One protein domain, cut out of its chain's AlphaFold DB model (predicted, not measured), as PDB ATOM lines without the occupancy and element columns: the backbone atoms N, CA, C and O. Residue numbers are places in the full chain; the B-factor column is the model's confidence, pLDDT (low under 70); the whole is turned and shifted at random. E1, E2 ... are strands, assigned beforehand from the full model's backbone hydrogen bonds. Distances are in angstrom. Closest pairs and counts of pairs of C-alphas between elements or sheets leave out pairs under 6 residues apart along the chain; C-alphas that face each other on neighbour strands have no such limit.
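This is residues 11 to 133 of the 133 residues of an uncharacterized protein of Amycolatopsis australiensis (UniProt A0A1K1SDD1). The domain is a sandwich of two strongly twisted sheets packed face to face, E2, E3, E4, E5, E6 and E10 in one layer and E1, E7, E8, E9 and E11 in the other, with the strands of one layer slanting across those of the other at 36 degrees. Long E6 and E10 run side by side in the first layer, long E7 and E11 in the second, and the long link of residues 84 to 96 loops out between E8 and E9. The printed part has 123 residues with eleven named strands, E1 to E11 in order along the chain, and no named helix: the class is all strand. Both sheets are branched and their neighbour pairs are antiparallel. The whole is compact, with a radius of gyration of the C-alphas of 14.0 A and spans of 42 by 29 by 21 A.

E1, residues 11 to 13, begins with C-alpha 11 at (263.575, 323.500, 311.775). E2 is residues 23 to 27, 13.6 A long, and it runs on into E3, residues 30 to 32, across a break of 2 residues, at 50 degrees. E4 is residues 35 to 37, and E5 is residues 41 to 45, 13.6 A. E6, residues 50 to 59, covers 28.9 A from C-alpha 50 at (255.113, 304.617, 303.395). E7, residues 64 to 74, is the longest strand by residues and measures 29.5 A. E8 is residues 80 to 83, and E9 is residues 97 to 101, 13.4 A. E10, residues 107 to 115, measures 26.3 A. E11, residues 126 to 132, measures 20.3 A and ends with C-alpha 132 at (272.095, 320.392, 309.380).

In the larger sheet E6 has three neighbours, E4 and E5 on one side and E10 on the other side. E6 and E10 are antiparallel at 157 degrees, with N 51 and O 114 at 2.8 A, within hydrogen-bond range. E5 and E6 form a hairpin, antiparallel at 171 degrees, with N 42 and O 54 at 2.8 A. E4 and E6 have N 36 and O 58 at 2.8 A. Beyond these, E2 and E5 have N 25 and O 43 at 2.8 A, and the hairpin of E3 and E4 has N 37 and O 30 at 2.8 A. Residues 15 to 16 pair antiparallel with residues 25 to 26 of E2. In the other sheet E7 has E9, beside residues 64 to 68, and E8, beside residues 71 to 74, on one side, and E11 on the other side. E7 and E11 have N 69 and O 130 at 2.8 A, E7 and E9 have N 68 and O 97 at 2.8 A, and the hairpin of E7 and E8 has N 73 and O 82 at 2.8 A. E1 is an edge strand beside E11, with N 12 and O 129 at 2.9 A. Between the sheets, the closest C-alphas of E9 and E10 are those of Arg 99 and Phe 110, 6.2 A apart. Those of E3 and E11 are Lys 32 and Ser 132, also 6.2 A apart. E7 and E10 are apart.

The two C-alphas farthest apart are those of Asp 62 and Gly 119, 41.7 A. The printed part has no cut and ends at Cys 133, the chain's last residue. The chain changes from one sheet to the other at the links E1 to E2, E6 to E7, E9 to E10 and E10 to E11. The link E8 to E9 is long, with 13 residues. The mean pLDDT of the printed part is 94.7, and no printed residue is under 70.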
ATOM      1  N   SER A  11     264.870 324.132 311.947       83.88
ATOM      2  CA  SER A  11     263.575 323.500 311.775       83.88
ATOM      3  C   SER A  11     262.707 324.302 310.810       83.88
ATOM      4  O   SER A  11     262.554 325.507 311.016       83.88
ATOM      5  N   ALA A  12     262.108 323.662 309.810       83.44
ATOM      6  CA  ALA A  12     261.227 324.322 308.848       83.44
ATOM      7  C   ALA A  12     259.890 323.577 308.704       83.44
ATOM      8  O   ALA A  12     259.901 322.359 308.468       83.44
ATOM      9  N   PRO A  13     258.742 324.273 308.815       91.31
ATOM     10  CA  PRO A  13     257.440 323.683 308.541       91.31
ATOM     11  C   PRO A  13     257.214 323.523 307.033       91.31
ATOM     12  O   PRO A  13     257.682 324.332 306.231       91.31
ATOM     13  N   ALA A  14     256.458 322.497 306.656       92.88
ATOM     14  CA  ALA A  14     256.012 322.289 305.285       92.88
ATOM     15  C   ALA A  14     254.631 322.900 305.024       92.88
ATOM     16  O   ALA A  14     253.788 323.005 305.920       92.88
ATOM     17  N   ARG A  15     254.350 323.186 303.753       90.56
ATOM     18  CA  ARG A  15     253.005 323.484 303.248       90.56
ATOM     19  C   ARG A  15     252.393 322.227 302.639       90.56
ATOM     20  O   ARG A  15     253.025 321.565 301.817       90.56
ATOM     21  N   ARG A  16     251.151 321.902 302.994       90.81
ATOM     22  CA  ARG A  16     250.401 320.801 302.369       90.81
ATOM     23  C   ARG A  16     249.846 321.252 301.015       90.81
ATOM     24  O   ARG A  16     249.257 322.324 300.930       90.81
ATOM     25  N   ARG A  17     250.024 320.446 299.966       86.94
ATOM     26  CA  ARG A  17     249.573 320.759 298.593       86.94
ATOM     27  C   ARG A  17     248.271 320.070 298.186       86.94
ATOM     28  O   ARG A  17     247.559 320.600 297.342       86.94
ATOM     29  N   ALA A  18     247.979 318.890 298.733       73.31
ATOM     30  CA  ALA A  18     246.838 318.071 298.318       73.31
ATOM     31  C   ALA A  18     245.730 318.044 299.379       73.31
ATOM     32  O   ALA A  18     246.011 317.903 300.570       73.31
ATOM     33  N   GLY A  19     244.473 318.128 298.925       74.50
ATOM     34  CA  GLY A  19     243.269 317.958 299.749       74.50
ATOM     35  C   GLY A  19     242.837 316.500 299.954       74.50
ATOM     36  O   GLY A  19     241.888 316.254 300.690       74.50
ATOM     37  N   ARG A  20     243.541 315.531 299.348       81.56
ATOM     38  CA  ARG A  20     243.327 314.084 299.534       81.56
ATOM     39  C   ARG A  20     244.653 313.304 299.534       81.56
ATOM     40  O   ARG A  20     245.621 313.822 298.972       81.56
ATOM     41  N   PRO A  21     244.703 312.082 300.102       85.19
ATOM     42  CA  PRO A  21     245.873 311.214 300.012       85.19
ATOM     43  C   PRO A  21     246.216 310.812 298.558       85.19
ATOM     44  O   PRO A  21     245.308 310.728 297.725       85.19
ATOM     45  N   PRO A  22     247.493 310.511 298.250       91.69
ATOM     46  CA  PRO A  22     248.640 310.643 299.144       91.69
ATOM     47  C   PRO A  22     248.908 312.114 299.488       91.69
ATOM     48  O   PRO A  22     248.746 313.015 298.663       91.69
ATOM     49  N   TRP A  23     249.270 312.371 300.740       94.44
ATOM     50  CA  TRP A  23     249.456 313.733 301.226       94.44
ATOM     51  C   TRP A  23     250.816 314.253 300.798       94.44
ATOM     52  O   TRP A  23     251.841 313.699 301.181       94.44
ATOM     53  N   VAL A  24     250.825 315.338 300.029       96.25
ATOM     54  CA  VAL A  24     252.063 315.973 299.570       96.25
ATOM     55  C   VAL A  24     252.344 317.210 300.412       96.25
ATOM     56  O   VAL A  24     251.527 318.133 300.461       96.25
ATOM     57  N   PHE A  25     253.517 317.240 301.032       96.56
ATOM     58  CA  PHE A  25     254.046 318.355 301.808       96.56
ATOM     59  C   PHE A  25     255.269 318.913 301.103       96.56
ATOM     60  O   PHE A  25     256.134 318.146 300.691       96.56
ATOM     61  N   THR A  26     255.346 320.230 300.955       97.31
ATOM     62  CA  THR A  26     256.439 320.901 300.253       97.31
ATOM     63  C   THR A  26     257.111 321.955 301.115       97.31
ATOM     64  O   THR A  26     256.467 322.569 301.967       97.31
ATOM     65  N   TRP A  27     258.399 322.170 300.872       96.00
ATOM     66  CA  TRP A  27     259.189 323.205 301.523       96.00
ATOM     67  C   TRP A  27     259.571 324.312 300.542       96.00
ATOM     68  O   TRP A  27     259.871 324.065 299.368       96.00
ATOM     69  N   ASP A  28     259.604 325.532 301.076       96.44
ATOM     70  CA  ASP A  28     260.338 326.651 300.493       96.44
ATOM     71  C   ASP A  28     261.859 326.412 300.638       96.44
ATOM     72  O   ASP A  28     262.307 325.361 301.102       96.44
ATOM     73  N   VAL A  29     262.684 327.375 300.224       95.81
ATOM     74  CA  VAL A  29     264.145 327.256 300.348       95.81
ATOM     75  C   VAL A  29     264.556 327.130 301.821       95.81
ATOM     76  O   VAL A  29     264.233 328.006 302.622       95.81
ATOM     77  N   ILE A  30     265.350 326.111 302.162       95.56
ATOM     78  CA  ILE A  30     266.002 325.994 303.477       95.56
ATOM     79  C   ILE A  30     267.503 326.207 303.301       95.56
ATOM     80  O   ILE A  30     268.136 325.523 302.500       95.56
ATOM     81  N   ARG A  31     268.083 327.136 304.065       94.50
ATOM     82  CA  ARG A  31     269.530 327.393 304.093       94.50
ATOM     83  C   ARG A  31     270.117 326.961 305.425       94.50
ATOM     84  O   ARG A  31     269.559 327.283 306.474       94.50
ATOM     85  N   LYS A  32     271.261 326.284 305.383       91.69
ATOM     86  CA  LYS A  32     272.020 325.914 306.573       91.69
ATOM     87  C   LYS A  32     273.509 325.879 306.254       91.69
ATOM     88  O   LYS A  32     273.933 325.098 305.414       91.69
ATOM     89  N   GLY A  33     274.286 326.715 306.943       90.12
ATOM     90  CA  GLY A  33     275.712 326.859 306.648       90.12
ATOM     91  C   GLY A  33     275.927 327.250 305.185       90.12
ATOM     92  O   GLY A  33     275.330 328.218 304.699       90.12
ATOM     93  N   ASP A  34     276.736 326.468 304.477       92.31
ATOM     94  CA  ASP A  34     277.003 326.660 303.052       92.31
ATOM     95  C   ASP A  34     276.073 325.872 302.124       92.31
ATOM     96  O   ASP A  34     276.075 326.133 300.916       92.31
ATOM     97  N   ALA A  35     275.206 325.016 302.676       95.44
ATOM     98  CA  ALA A  35     274.227 324.263 301.913       95.44
ATOM     99  C   ALA A  35     272.829 324.886 301.888       95.44
ATOM    100  O   ALA A  35     272.374 325.615 302.774       95.44
ATOM    101  N   THR A  36     272.118 324.569 300.814       96.62
ATOM    102  CA  THR A  36     270.751 324.991 300.550       96.62
ATOM    103  C   THR A  36     269.953 323.817 299.998       96.62
ATOM    104  O   THR A  36     270.335 323.229 298.987       96.62
ATOM    105  N   MET A  37     268.804 323.526 300.604       97.81
ATOM    106  CA  MET A  37     267.743 322.757 299.962       97.81
ATOM    107  C   MET A  37     266.865 323.717 299.160       97.81
ATOM    108  O   MET A  37     266.336 324.693 299.697       97.81
ATOM    109  N   LEU A  38     266.749 323.465 297.859       97.81
ATOM    110  CA  LEU A  38     265.983 324.308 296.947       97.81
ATOM    111  C   LEU A  38     264.476 324.157 297.193       97.81
ATOM    112  O   LEU A  38     264.004 323.106 297.629       97.81
ATOM    113  N   ALA A  39     263.726 325.216 296.881       97.31
ATOM    114  CA  ALA A  39     262.270 325.202 296.974       97.31
ATOM    115  C   ALA A  39     261.661 324.104 296.090       97.31
ATOM    116  O   ALA A  39     262.203 323.759 295.036       97.31
ATOM    117  N   GLY A  40     260.511 323.587 296.516       95.94
ATOM    118  CA  GLY A  40     259.802 322.521 295.812       95.94
ATOM    119  C   GLY A  40     260.233 321.114 296.220       95.94
ATOM    120  O   GLY A  40     259.724 320.154 295.652       95.94
ATOM    121  N   ALA A  41     261.113 320.972 297.218       97.81
ATOM    122  CA  ALA A  41     261.333 319.685 297.871       97.81
ATOM    123  C   ALA A  41     260.017 319.177 298.477       97.81
ATOM    124  O   ALA A  41     259.242 319.967 299.032       97.81
ATOM    125  N   THR A  42     259.754 317.876 298.365       97.75
ATOM    126  CA  THR A  42     258.491 317.265 298.785       97.75
ATOM    127  C   THR A  42     258.682 315.987 299.575       97.75
ATOM    128  O   THR A  42     259.475 315.139 299.179       97.75
ATOM    129  N   TRP A  43     257.858 315.818 300.606       97.88
ATOM    130  CA  TRP A  43     257.512 314.515 301.167       97.88
ATOM    131  C   TRP A  43     256.095 314.138 300.726       97.88
ATOM    132  O   TRP A  43     255.165 314.935 300.867       97.88
ATOM    133  N   THR A  44     255.933 312.920 300.222       97.62
ATOM    134  CA  THR A  44     254.641 312.313 299.884       97.62
ATOM    135  C   THR A  44     254.363 311.192 300.872       97.62
ATOM    136  O   THR A  44     255.178 310.284 300.978       97.62
ATOM    137  N   LEU A  45     253.243 311.257 301.594       97.56
ATOM    138  CA  LEU A  45     252.821 310.243 302.564       97.56
ATOM    139  C   LEU A  45     251.685 309.428 301.966       97.56
ATOM    140  O   LEU A  45     250.661 309.981 301.548       97.56
ATOM    141  N   HIS A  46     251.853 308.118 301.973       97.31
ATOM    142  CA  HIS A  46     250.881 307.171 301.470       97.31
ATOM    143  C   HIS A  46     250.020 306.619 302.621       97.31
ATOM    144  O   HIS A  46     250.479 306.539 303.763       97.31
ATOM    145  N   PRO A  47     248.749 306.259 302.363       96.25
ATOM    146  CA  PRO A  47     247.873 305.657 303.373       96.25
ATOM    147  C   PRO A  47     248.394 304.358 303.997       96.25
ATOM    148  O   PRO A  47     247.961 304.007 305.085       96.25
ATOM    149  N   ASP A  48     249.312 303.662 303.326       97.25
ATOM    150  CA  ASP A  48     249.923 302.409 303.787       97.25
ATOM    151  C   ASP A  48     251.071 302.605 304.797       97.25
ATOM    152  O   ASP A  48     251.694 301.633 305.214       97.25
ATOM    153  N   GLY A  49     251.358 303.848 305.201       97.75
ATOM    154  CA  GLY A  49     252.443 304.163 306.132       97.75
ATOM    155  C   GLY A  49     253.802 304.350 305.458       97.75
ATOM    156  O   GLY A  49     254.789 304.594 306.148       97.75
ATOM    157  N   THR A  50     253.885 304.284 304.127       98.44
ATOM    158  CA  THR A  50     255.113 304.617 303.395       98.44
ATOM    159  C   THR A  50     255.187 306.105 303.066       98.44
ATOM    160  O   THR A  50     254.180 306.800 302.902       98.44
ATOM    161  N   ALA A  51     256.404 306.624 302.962       98.19
ATOM    162  CA  ALA A  51     256.659 307.994 302.561       98.19
ATOM    163  C   ALA A  51     257.863 308.091 301.622       98.19
ATOM    164  O   ALA A  51     258.839 307.347 301.736       98.19
ATOM    165  N   ALA A  52     257.810 309.048 300.699       98.19
ATOM    166  CA  ALA A  52     258.878 309.300 299.740       98.19
ATOM    167  C   ALA A  52     259.275 310.776 299.729       98.19
ATOM    168  O   ALA A  52     258.416 311.656 299.652       98.19
ATOM    169  N   PHE A  53     260.581 311.029 299.762       98.44
ATOM    170  CA  PHE A  53     261.168 312.351 299.596       98.44
ATOM    171  C   PHE A  53     261.725 312.524 298.187       98.44
ATOM    172  O   PHE A  53     262.404 311.633 297.673       98.44
ATOM    173  N   ASP A  54     261.511 313.698 297.603       98.50
ATOM    174  CA  ASP A  54     262.237 314.165 296.421       98.50
ATOM    175  C   ASP A  54     262.565 315.648 296.596       98.50
ATOM    176  O   ASP A  54     261.692 316.465 296.890       98.50
ATOM    177  N   GLY A  55     263.833 315.999 296.437       98.25
ATOM    178  CA  GLY A  55     264.308 317.366 296.552       98.25
ATOM    179  C   GLY A  55     265.643 317.562 295.853       98.25
ATOM    180  O   GLY A  55     266.241 316.633 295.305       98.25
ATOM    181  N   THR A  56     266.125 318.800 295.866       98.56
ATOM    182  CA  THR A  56     267.452 319.149 295.352       98.56
ATOM    183  C   THR A  56     268.200 319.958 296.393       98.56
ATOM    184  O   THR A  56     267.663 320.925 296.931       98.56
ATOM    185  N   VAL A  57     269.445 319.572 296.646       98.19
ATOM    186  CA  VAL A  57     270.364 320.258 297.553       98.19
ATOM    187  C   VAL A  57     271.597 320.733 296.786       98.19
ATOM    188  O   VAL A  57     271.963 320.162 295.756       98.19
ATOM    189  N   ILE A  58     272.203 321.817 297.247       97.69
ATOM    190  CA  ILE A  58     273.426 322.411 296.699       97.69
ATOM    191  C   ILE A  58     274.259 322.944 297.862       97.69
ATOM    192  O   ILE A  58     273.691 323.535 298.777       97.69
ATOM    193  N   SER A  59     275.581 322.783 297.812       96.62
ATOM    194  CA  SER A  59     276.509 323.496 298.696       96.62
ATOM    195  C   SER A  59     277.382 324.467 297.907       96.62
ATOM    196  O   SER A  59     277.555 324.312 296.702       96.62
ATOM    197  N   ARG A  60     277.913 325.492 298.575       93.81
ATOM    198  CA  ARG A  60     278.978 326.364 298.064       93.81
ATOM    199  C   ARG A  60     280.385 325.798 298.296       93.81
ATOM    200  O   ARG A  60     281.322 326.346 297.725       93.81
ATOM    201  N   ARG A  61     280.535 324.740 299.099       93.06
ATOM    202  CA  ARG A  61     281.813 324.072 299.395       93.06
ATOM    203  C   ARG A  61     281.833 322.633 298.890       93.06
ATOM    204  O   ARG A  61     280.788 322.020 298.682       93.06
ATOM    205  N   ASP A  62     283.046 322.128 298.705       92.50
ATOM    206  CA  ASP A  62     283.310 320.720 298.434       92.50
ATOM    207  C   ASP A  62     283.216 319.908 299.732       92.50
ATOM    208  O   ASP A  62     283.560 320.399 300.807       92.50
ATOM    209  N   GLY A  63     282.783 318.652 299.623       92.00
ATOM    210  CA  GLY A  63     282.767 317.707 300.745       92.00
ATOM    211  C   GLY A  63     281.670 317.918 301.797       92.00
ATOM    212  O   GLY A  63     281.714 317.258 302.832       92.00
ATOM    213  N   ASP A  64     280.684 318.783 301.548       95.06
ATOM    214  CA  ASP A  64     279.550 318.975 302.459       95.06
ATOM    215  C   ASP A  64     278.522 317.838 302.353       95.06
ATOM    216  O   ASP A  64     278.437 317.119 301.353       95.06
ATOM    217  N   ALA A  65     277.657 317.727 303.364       95.62
ATOM    218  CA  ALA A  65     276.500 316.841 303.342       95.62
ATOM    219  C   ALA A  65     275.244 317.570 303.818       95.62
ATOM    220  O   ALA A  65     275.259 318.310 304.795       95.62
ATOM    221  N   TRP A  66     274.117 317.327 303.150       97.00
ATOM    222  CA  TRP A  66     272.820 317.745 303.663       97.00
ATOM    223  C   TRP A  66     272.266 316.640 304.551       97.00
ATOM    224  O   TRP A  66     272.006 315.529 304.081       97.00
ATOM    225  N   VAL A  67     272.050 316.948 305.826       96.69
ATOM    226  CA  VAL A  67     271.558 315.989 306.817       96.69
ATOM    227  C   VAL A  67     270.162 316.405 307.262       96.69
ATOM    228  O   VAL A  67     270.002 317.402 307.965       96.69
ATOM    229  N   MET A  68     269.144 315.624 306.903       96.88
ATOM    230  CA  MET A  68     267.824 315.699 307.536       96.88
ATOM    231  C   MET A  68     267.872 314.842 308.801       96.88
ATOM    232  O   MET A  68     267.861 313.622 308.709       96.88
ATOM    233  N   ARG A  69     267.958 315.474 309.974       95.19
ATOM    234  CA  ARG A  69     268.094 314.798 311.277       95.19
ATOM    235  C   ARG A  69     266.831 314.039 311.673       95.19
ATOM    236  O   ARG A  69     266.914 312.980 312.273       95.19
ATOM    237  N   HIS A  70     265.673 314.632 311.409       95.38
ATOM    238  CA  HIS A  70     264.363 313.995 311.537       95.38
ATOM    239  C   HIS A  70     263.294 314.872 310.884       95.38
ATOM    240  O   HIS A  70     263.494 316.071 310.646       95.38
ATOM    241  N   VAL A  71     262.148 314.258 310.600       97.50
ATOM    242  CA  VAL A  71     260.944 314.931 310.113       97.50
ATOM    243  C   VAL A  71     259.777 314.508 310.991       97.50
ATOM    244  O   VAL A  71     259.407 313.335 310.997       97.50
ATOM    245  N   ASP A  72     259.207 315.461 311.721       97.88
ATOM    246  CA  ASP A  72     258.083 315.213 312.617       97.88
ATOM    247  C   ASP A  72     256.750 315.313 311.879       97.88
ATOM    248  O   ASP A  72     256.531 316.223 311.073       97.88
ATOM    249  N   LEU A  73     255.856 314.382 312.206       97.69
ATOM    250  CA  LEU A  73     254.456 314.345 311.806       97.69
ATOM    251  C   LEU A  73     253.653 315.112 312.856       97.69
ATOM    252  O   LEU A  73     253.628 314.716 314.021       97.69
ATOM    253  N   LEU A  74     252.993 316.200 312.466       96.94
ATOM    254  CA  LEU A  74     252.244 317.053 313.390       96.94
ATOM    255  C   LEU A  74     250.742 317.009 313.095       96.94
ATOM    256  O   LEU A  74     250.323 317.055 311.934       96.94
ATOM    257  N   GLY A  75     249.928 316.971 314.148       95.00
ATOM    258  CA  GLY A  75     248.475 317.136 314.058       95.00
ATOM    259  C   GLY A  75     248.058 318.597 313.851       95.00
ATOM    260  O   GLY A  75     248.887 319.504 313.897       95.00
ATOM    261  N   ALA A  76     246.757 318.846 313.662       91.94
ATOM    262  CA  ALA A  76     246.224 320.192 313.396       91.94
ATOM    263  C   ALA A  76     246.514 321.215 314.513       91.94
ATOM    264  O   ALA A  76     246.661 322.400 314.239       91.94
ATOM    265  N   GLY A  77     246.646 320.760 315.764       91.50
ATOM    266  CA  GLY A  77     247.033 321.599 316.906       91.50
ATOM    267  C   GLY A  77     248.545 321.763 317.101       91.50
ATOM    268  O   GLY A  77     248.964 322.267 318.135       91.50
ATOM    269  N   GLY A  78     249.378 321.277 316.173       90.44
ATOM    270  CA  GLY A  78     250.841 321.331 316.281       90.44
ATOM    271  C   GLY A  78     251.471 320.269 317.194       90.44
ATOM    272  O   GLY A  78     252.691 320.246 317.333       90.44
ATOM    273  N   ALA A  79     250.675 319.374 317.787       94.81
ATOM    274  CA  ALA A  79     251.179 318.257 318.582       94.81
ATOM    275  C   ALA A  79     251.959 317.255 317.713       94.81
ATOM    276  O   ALA A  79     251.507 316.906 316.619       94.81
ATOM    277  N   ILE A  80     253.095 316.771 318.225       96.56
ATOM    278  CA  ILE A  80     253.889 315.717 317.584       96.56
ATOM    279  C   ILE A  80     253.130 314.394 317.689       96.56
ATOM    280  O   ILE A  80     252.804 313.942 318.783       96.56
ATOM    281  N   LEU A  81     252.842 313.790 316.538       97.06
ATOM    282  CA  LEU A  81     252.203 312.478 316.415       97.06
ATOM    283  C   LEU A  81     253.238 311.355 316.277       97.06
ATOM    284  O   LEU A  81     252.980 310.229 316.686       97.06
ATOM    285  N   GLY A  82     254.392 311.662 315.685       96.69
ATOM    286  CA  GLY A  82     255.495 310.734 315.449       96.69
ATOM    287  C   GLY A  82     256.565 311.368 314.561       96.69
ATOM    288  O   GLY A  82     256.498 312.564 314.270       96.69
ATOM    289  N   SER A  83     257.505 310.563 314.064       97.25
ATOM    290  CA  SER A  83     258.504 310.995 313.076       97.25
ATOM    291  C   SER A  83     258.628 309.979 311.937       97.25
ATOM    292  O   SER A  83     258.312 308.803 312.115       97.25
ATOM    293  N   LEU A  84     259.107 310.427 310.775       98.12
ATOM    294  CA  LEU A  84     259.476 309.539 309.669       98.12
ATOM    295  C   LEU A  84     260.743 308.739 310.007       98.12
ATOM    296  O   LEU A  84     261.699 309.306 310.544       98.12
ATOM    297  N   THR A  85     260.771 307.458 309.634       98.12
ATOM    298  CA  THR A  85     261.930 306.569 309.826       98.12
ATOM    299  C   THR A  85     262.367 305.880 308.529       98.12
ATOM    300  O   THR A  85     261.539 305.445 307.742       98.12
ATOM    301  N   THR A  86     263.670 305.786 308.272       95.56
ATOM    302  CA  THR A  86     264.276 305.019 307.168       95.56
ATOM    303  C   THR A  86     264.530 303.577 307.596       95.56
ATOM    304  O   THR A  86     264.835 303.349 308.755       95.56
ATOM    305  N   GLU A  87     264.489 302.610 306.676       91.56
ATOM    306  CA  GLU A  87     264.928 301.225 306.939       91.56
ATOM    307  C   GLU A  87     266.462 301.076 306.976       91.56
ATOM    308  O   GLU A  87     266.991 300.050 307.395       91.56
ATOM    309  N   GLN A  88     267.186 302.100 306.516       91.38
ATOM    310  CA  GLN A  88     268.645 302.139 306.451       91.38
ATOM    311  C   GLN A  88     269.158 303.239 307.389       91.38
ATOM    312  O   GLN A  88     269.294 304.386 306.951       91.38
ATOM    313  N   PRO A  89     269.383 302.938 308.681       89.62
ATOM    314  CA  PRO A  89     269.769 303.941 309.666       89.62
ATOM    315  C   PRO A  89     271.171 304.488 309.390       89.62
ATOM    316  O   PRO A  89     272.094 303.751 309.039       89.62
ATOM    317  N   VAL A  90     271.356 305.785 309.626       89.69
ATOM    318  CA  VAL A  90     272.664 306.442 309.520       89.69
ATOM    319  C   VAL A  90     273.264 306.541 310.915       89.69
ATOM    320  O   VAL A  90     272.678 307.163 311.795       89.69
ATOM    321  N   ALA A  91     274.422 305.910 311.129       90.44
ATOM    322  CA  ALA A  91     275.072 305.835 312.444       90.44
ATOM    323  C   ALA A  91     274.128 305.346 313.571       90.44
ATOM    324  O   ALA A  91     274.209 305.803 314.708       90.44
ATOM    325  N   GLY A  92     273.208 304.428 313.247       92.25
ATOM    326  CA  GLY A  92     272.221 303.881 314.184       92.25
ATOM    327  C   GLY A  92     270.958 304.730 314.383       92.25
ATOM    328  O   GLY A  92     270.035 304.273 315.055       92.25
ATOM    329  N   ASP A  93     270.865 305.924 313.782       94.12
ATOM    330  CA  ASP A  93     269.660 306.756 313.836       94.12
ATOM    331  C   ASP A  93     268.731 306.477 312.648       94.12
ATOM    332  O   ASP A  93     269.027 306.799 311.494       94.12
ATOM    333  N   TRP A  94     267.570 305.905 312.959       96.94
ATOM    334  CA  TRP A  94     266.518 305.556 312.007       96.94
ATOM    335  C   TRP A  94     265.750 306.768 311.482       96.94
ATOM    336  O   TRP A  94     264.980 306.623 310.544       96.94
ATOM    337  N   ARG A  95     265.908 307.965 312.055       96.94
ATOM    338  CA  ARG A  95     265.205 309.182 311.599       96.94
ATOM    339  C   ARG A  95     266.061 310.068 310.703       96.94
ATOM    340  O   ARG A  95     265.554 311.042 310.144       96.94
ATOM    341  N   THR A  96     267.347 309.746 310.589       96.81
ATOM    342  CA  THR A  96     268.311 310.560 309.860       96.81
ATOM    343  C   THR A  96     268.405 310.119 308.398       96.81
ATOM    344  O   THR A  96     268.539 308.939 308.087       96.81
ATOM    345  N   PHE A  97     268.398 311.097 307.492       97.12
ATOM    346  CA  PHE A  97     268.615 310.917 306.059       97.12
ATOM    347  C   PHE A  97     269.748 311.839 305.611       97.12
ATOM    348  O   PHE A  97     269.746 313.028 305.942       97.12
ATOM    349  N   VAL A  98     270.689 311.324 304.821       97.00
ATOM    350  CA  VAL A  98     271.882 312.077 304.406       97.00
ATOM    351  C   VAL A  98     272.017 312.102 302.892       97.00
ATOM    352  O   VAL A  98     271.757 311.110 302.209       97.00
ATOM    353  N   ARG A  99     272.446 313.253 302.370       97.25
ATOM    354  CA  ARG A  99     272.900 313.396 300.993       97.25
ATOM    355  C   ARG A  99     274.251 314.091 300.932       97.25
ATOM    356  O   ARG A  99     274.331 315.295 301.160       97.25
ATOM    357  N   ASP A 100     275.260 313.348 300.500       96.75
ATOM    358  CA  ASP A 100     276.587 313.901 300.246       96.75
ATOM    359  C   ASP A 100     276.590 314.800 299.001       96.75
ATOM    360  O   ASP A 100     275.942 314.518 297.978       96.75
ATOM    361  N   MET A 101     277.345 315.889 299.104       96.50
ATOM    362  CA  MET A 101     277.560 316.909 298.081       96.50
ATOM    363  C   MET A 101     279.072 317.120 297.905       96.50
ATOM    364  O   MET A 101     279.622 318.119 298.359       96.50
ATOM    365  N   PRO A 102     279.774 316.177 297.247       94.31
ATOM    366  CA  PRO A 102     281.235 316.186 297.190       94.31
ATOM    367  C   PRO A 102     281.832 317.393 296.457       94.31
ATOM    368  O   PRO A 102     282.975 317.733 296.729       94.31
ATOM    369  N   ALA A 103     281.086 318.036 295.554       94.06
ATOM    370  CA  ALA A 103     281.531 319.213 294.814       94.06
ATOM    371  C   ALA A 103     280.587 320.402 295.040       94.06
ATOM    372  O   ALA A 103     279.363 320.283 294.915       94.06
ATOM    373  N   GLY A 104     281.176 321.562 295.306       91.00
ATOM    374  CA  GLY A 104     280.502 322.836 295.462       91.00
ATOM    375  C   GLY A 104     279.841 323.308 294.169       91.00
ATOM    376  O   GLY A 104     280.159 322.884 293.059       91.00
ATOM    377  N   ALA A 105     278.848 324.179 294.329       90.56
ATOM    378  CA  ALA A 105     277.977 324.747 293.302       90.56
ATOM    379  C   ALA A 105     277.196 323.733 292.436       90.56
ATOM    380  O   ALA A 105     276.383 324.132 291.595       90.56
ATOM    381  N   ARG A 106     277.367 322.423 292.651       96.06
ATOM    382  CA  ARG A 106     276.625 321.378 291.947       96.06
ATOM    383  C   ARG A 106     275.300 321.085 292.644       96.06
ATOM    384  O   ARG A 106     275.207 320.988 293.863       96.06
ATOM    385  N   ARG A 107     274.249 320.910 291.842       97.81
ATOM    386  CA  ARG A 107     272.935 320.464 292.320       97.81
ATOM    387  C   ARG A 107     272.909 318.945 292.431       97.81
ATOM    388  O   ARG A 107     273.211 318.243 291.464       97.81
ATOM    389  N   TYR A 108     272.481 318.449 293.583       98.19
ATOM    390  CA  TYR A 108     272.326 317.031 293.865       98.19
ATOM    391  C   TYR A 108     270.868 316.718 294.147       98.19
ATOM    392  O   TYR A 108     270.251 317.298 295.042       98.19
ATOM    393  N   ARG A 109     270.313 315.771 293.392       98.19
ATOM    394  CA  ARG A 109     268.989 315.241 293.699       98.19
ATOM    395  C   ARG A 109     269.074 314.390 294.959       98.19
ATOM    396  O   ARG A 109     269.928 313.508 295.057       98.19
ATOM    397  N   PHE A 110     268.164 314.634 295.887       97.94
ATOM    398  CA  PHE A 110     268.029 313.873 297.112       97.94
ATOM    399  C   PHE A 110     266.687 313.151 297.096       97.94
ATOM    400  O   PHE A 110     265.631 313.778 297.086       97.94
ATOM    401  N   ARG A 111     266.745 311.820 297.063       98.06
ATOM    402  CA  ARG A 111     265.593 310.942 297.225       98.06
ATOM    403  C   ARG A 111     265.770 310.110 298.481       98.06
ATOM    404  O   ARG A 111     266.865 309.609 298.717       98.06
ATOM    405  N   ALA A 112     264.696 309.945 299.235       97.44
ATOM    406  CA  ALA A 112     264.664 309.073 300.400       97.44
ATOM    407  C   ALA A 112     263.330 308.330 300.465       97.44
ATOM    408  O   ALA A 112     262.321 308.797 299.931       97.44
ATOM    409  N   ARG A 113     263.337 307.169 301.115       97.69
ATOM    410  CA  ARG A 113     262.136 306.418 301.485       97.69
ATOM    411  C   ARG A 113     262.063 306.357 302.999       97.69
ATOM    412  O   ARG A 113     263.101 306.287 303.654       97.69
ATOM    413  N   ALA A 114     260.855 306.420 303.530       98.25
ATOM    414  CA  ALA A 114     260.609 306.346 304.954       98.25
ATOM    415  C   ALA A 114     259.285 305.646 305.256       98.25
ATOM    416  O   ALA A 114     258.468 305.418 304.365       98.25
ATOM    417  N   HIS A 115     259.082 305.363 306.533       98.31
ATOM    418  CA  HIS A 115     257.897 304.752 307.097       98.31
ATOM    419  C   HIS A 115     257.376 305.594 308.261       98.31
ATOM    420  O   HIS A 115     258.102 306.396 308.857       98.31
ATOM    421  N   PHE A 116     256.096 305.418 308.559       98.06
ATOM    422  CA  PHE A 116     255.413 305.938 309.735       98.06
ATOM    423  C   PHE A 116     254.213 305.039 310.063       98.06
ATOM    424  O   PHE A 116     253.814 304.204 309.254       98.06
ATOM    425  N   ASP A 117     253.619 305.211 311.244       97.50
ATOM    426  CA  ASP A 117     252.382 304.508 311.595       97.50
ATOM    427  C   ASP A 117     251.241 304.927 310.646       97.50
ATOM    428  O   ASP A 117     250.777 306.073 310.668       97.50
ATOM    429  N   ALA A 118     250.775 303.983 309.825       96.75
ATOM    430  CA  ALA A 118     249.701 304.180 308.856       96.75
ATOM    431  C   ALA A 118     248.409 304.726 309.497       96.75
ATOM    432  O   ALA A 118     247.708 305.537 308.880       96.75
ATOM    433  N   GLY A 119     248.131 304.378 310.760       96.50
ATOM    434  CA  GLY A 119     246.989 304.886 311.527       96.50
ATOM    435  C   GLY A 119     247.026 306.402 311.755       96.50
ATOM    436  O   GLY A 119     245.993 307.028 312.012       96.50
ATOM    437  N   LEU A 120     248.192 307.033 311.596       94.81
ATOM    438  CA  LEU A 120     248.353 308.481 311.697       94.81
ATOM    439  C   LEU A 120     248.042 309.212 310.390       94.81
ATOM    440  O   LEU A 120     247.832 310.421 310.434       94.81
ATOM    441  N   CYS A 121     247.967 308.535 309.236       92.25
ATOM    442  CA  CYS A 121     247.934 309.191 307.919       92.25
ATOM    443  C   CYS A 121     246.778 310.198 307.763       92.25
ATOM    444  O   CYS A 121     246.963 311.286 307.217       92.25
ATOM    445  N   GLY A 122     245.595 309.892 308.303       90.31
ATOM    446  CA  GLY A 122     244.447 310.812 308.307       90.31
ATOM    447  C   GLY A 122     244.562 311.980 309.298       90.31
ATOM    448  O   GLY A 122     243.824 312.955 309.184       90.31
ATOM    449  N   ARG A 123     245.484 311.899 310.263       93.75
ATOM    450  CA  ARG A 123     245.662 312.857 311.367       93.75
ATOM    451  C   ARG A 123     246.795 313.854 311.125       93.75
ATOM    452  O   ARG A 123     246.834 314.887 311.792       93.75
ATOM    453  N   VAL A 124     247.704 313.565 310.191       94.69
ATOM    454  CA  VAL A 124     248.822 314.458 309.861       94.69
ATOM    455  C   VAL A 124     248.310 315.704 309.143       94.69
ATOM    456  O   VAL A 124     247.755 315.634 308.044       94.69
ATOM    457  N   ALA A 125     248.544 316.861 309.755       93.31
ATOM    458  CA  ALA A 125     248.211 318.169 309.203       93.31
ATOM    459  C   ALA A 125     249.451 318.921 308.702       93.31
ATOM    460  O   ALA A 125     249.367 319.629 307.697       93.31
ATOM    461  N   HIS A 126     250.600 318.742 309.363       94.44
ATOM    462  CA  HIS A 126     251.854 319.405 309.010       94.44
ATOM    463  C   HIS A 126     253.040 318.449 309.127       94.44
ATOM    464  O   HIS A 126     253.002 317.486 309.890       94.44
ATOM    465  N   LEU A 127     254.115 318.777 308.410       96.94
ATOM    466  CA  LEU A 127     255.438 318.216 308.651       96.94
ATOM    467  C   LEU A 127     256.397 319.307 309.111       96.94
ATOM    468  O   LEU A 127     256.291 320.454 308.668       96.94
ATOM    469  N   LYS A 128     257.366 318.934 309.946       97.19
ATOM    470  CA  LYS A 128     258.466 319.809 310.362       97.19
ATOM    471  C   LYS A 128     259.794 319.083 310.189       97.19
ATOM    472  O   LYS A 128     260.013 318.046 310.799       97.19
ATOM    473  N   MET A 129     260.668 319.620 309.342       97.19
ATOM    474  CA  MET A 129     261.984 319.043 309.055       97.19
ATOM    475  C   MET A 129     263.051 319.728 309.893       97.19
ATOM    476  O   MET A 129     263.091 320.956 309.911       97.19
ATOM    477  N   TYR A 130     263.945 318.949 310.496       95.88
ATOM    478  CA  TYR A 130     265.143 319.434 311.176       95.88
ATOM    479  C   TYR A 130     266.368 319.064 310.353       95.88
ATOM    480  O   TYR A 130     266.563 317.896 310.017       95.88
ATOM    481  N   SER A 131     267.191 320.054 310.013       94.00
ATOM    482  CA  SER A 131     268.319 319.864 309.099       94.00
ATOM    483  C   SER A 131     269.618 320.495 309.594       94.00
ATOM    484  O   SER A 131     269.609 321.508 310.302       94.00
ATOM    485  N   SER A 132     270.736 319.879 309.211       93.75
ATOM    486  CA  SER A 132     272.095 320.392 309.380       93.75
ATOM    487  C   SER A 132     272.887 320.280 308.071       93.75
ATOM    488  O   SER A 132     272.529 319.497 307.190       93.75
ATOM    489  N   CYS A 133     273.959 321.061 307.982       88.75
ATOM    490  CA  CYS A 133     275.023 320.975 306.990       88.75
ATOM    491  C   CYS A 133     276.342 321.023 307.750       88.75
ATOM    492  O   CYS A 133     276.365 321.768 308.763       88.75
TER     493      CYS A 133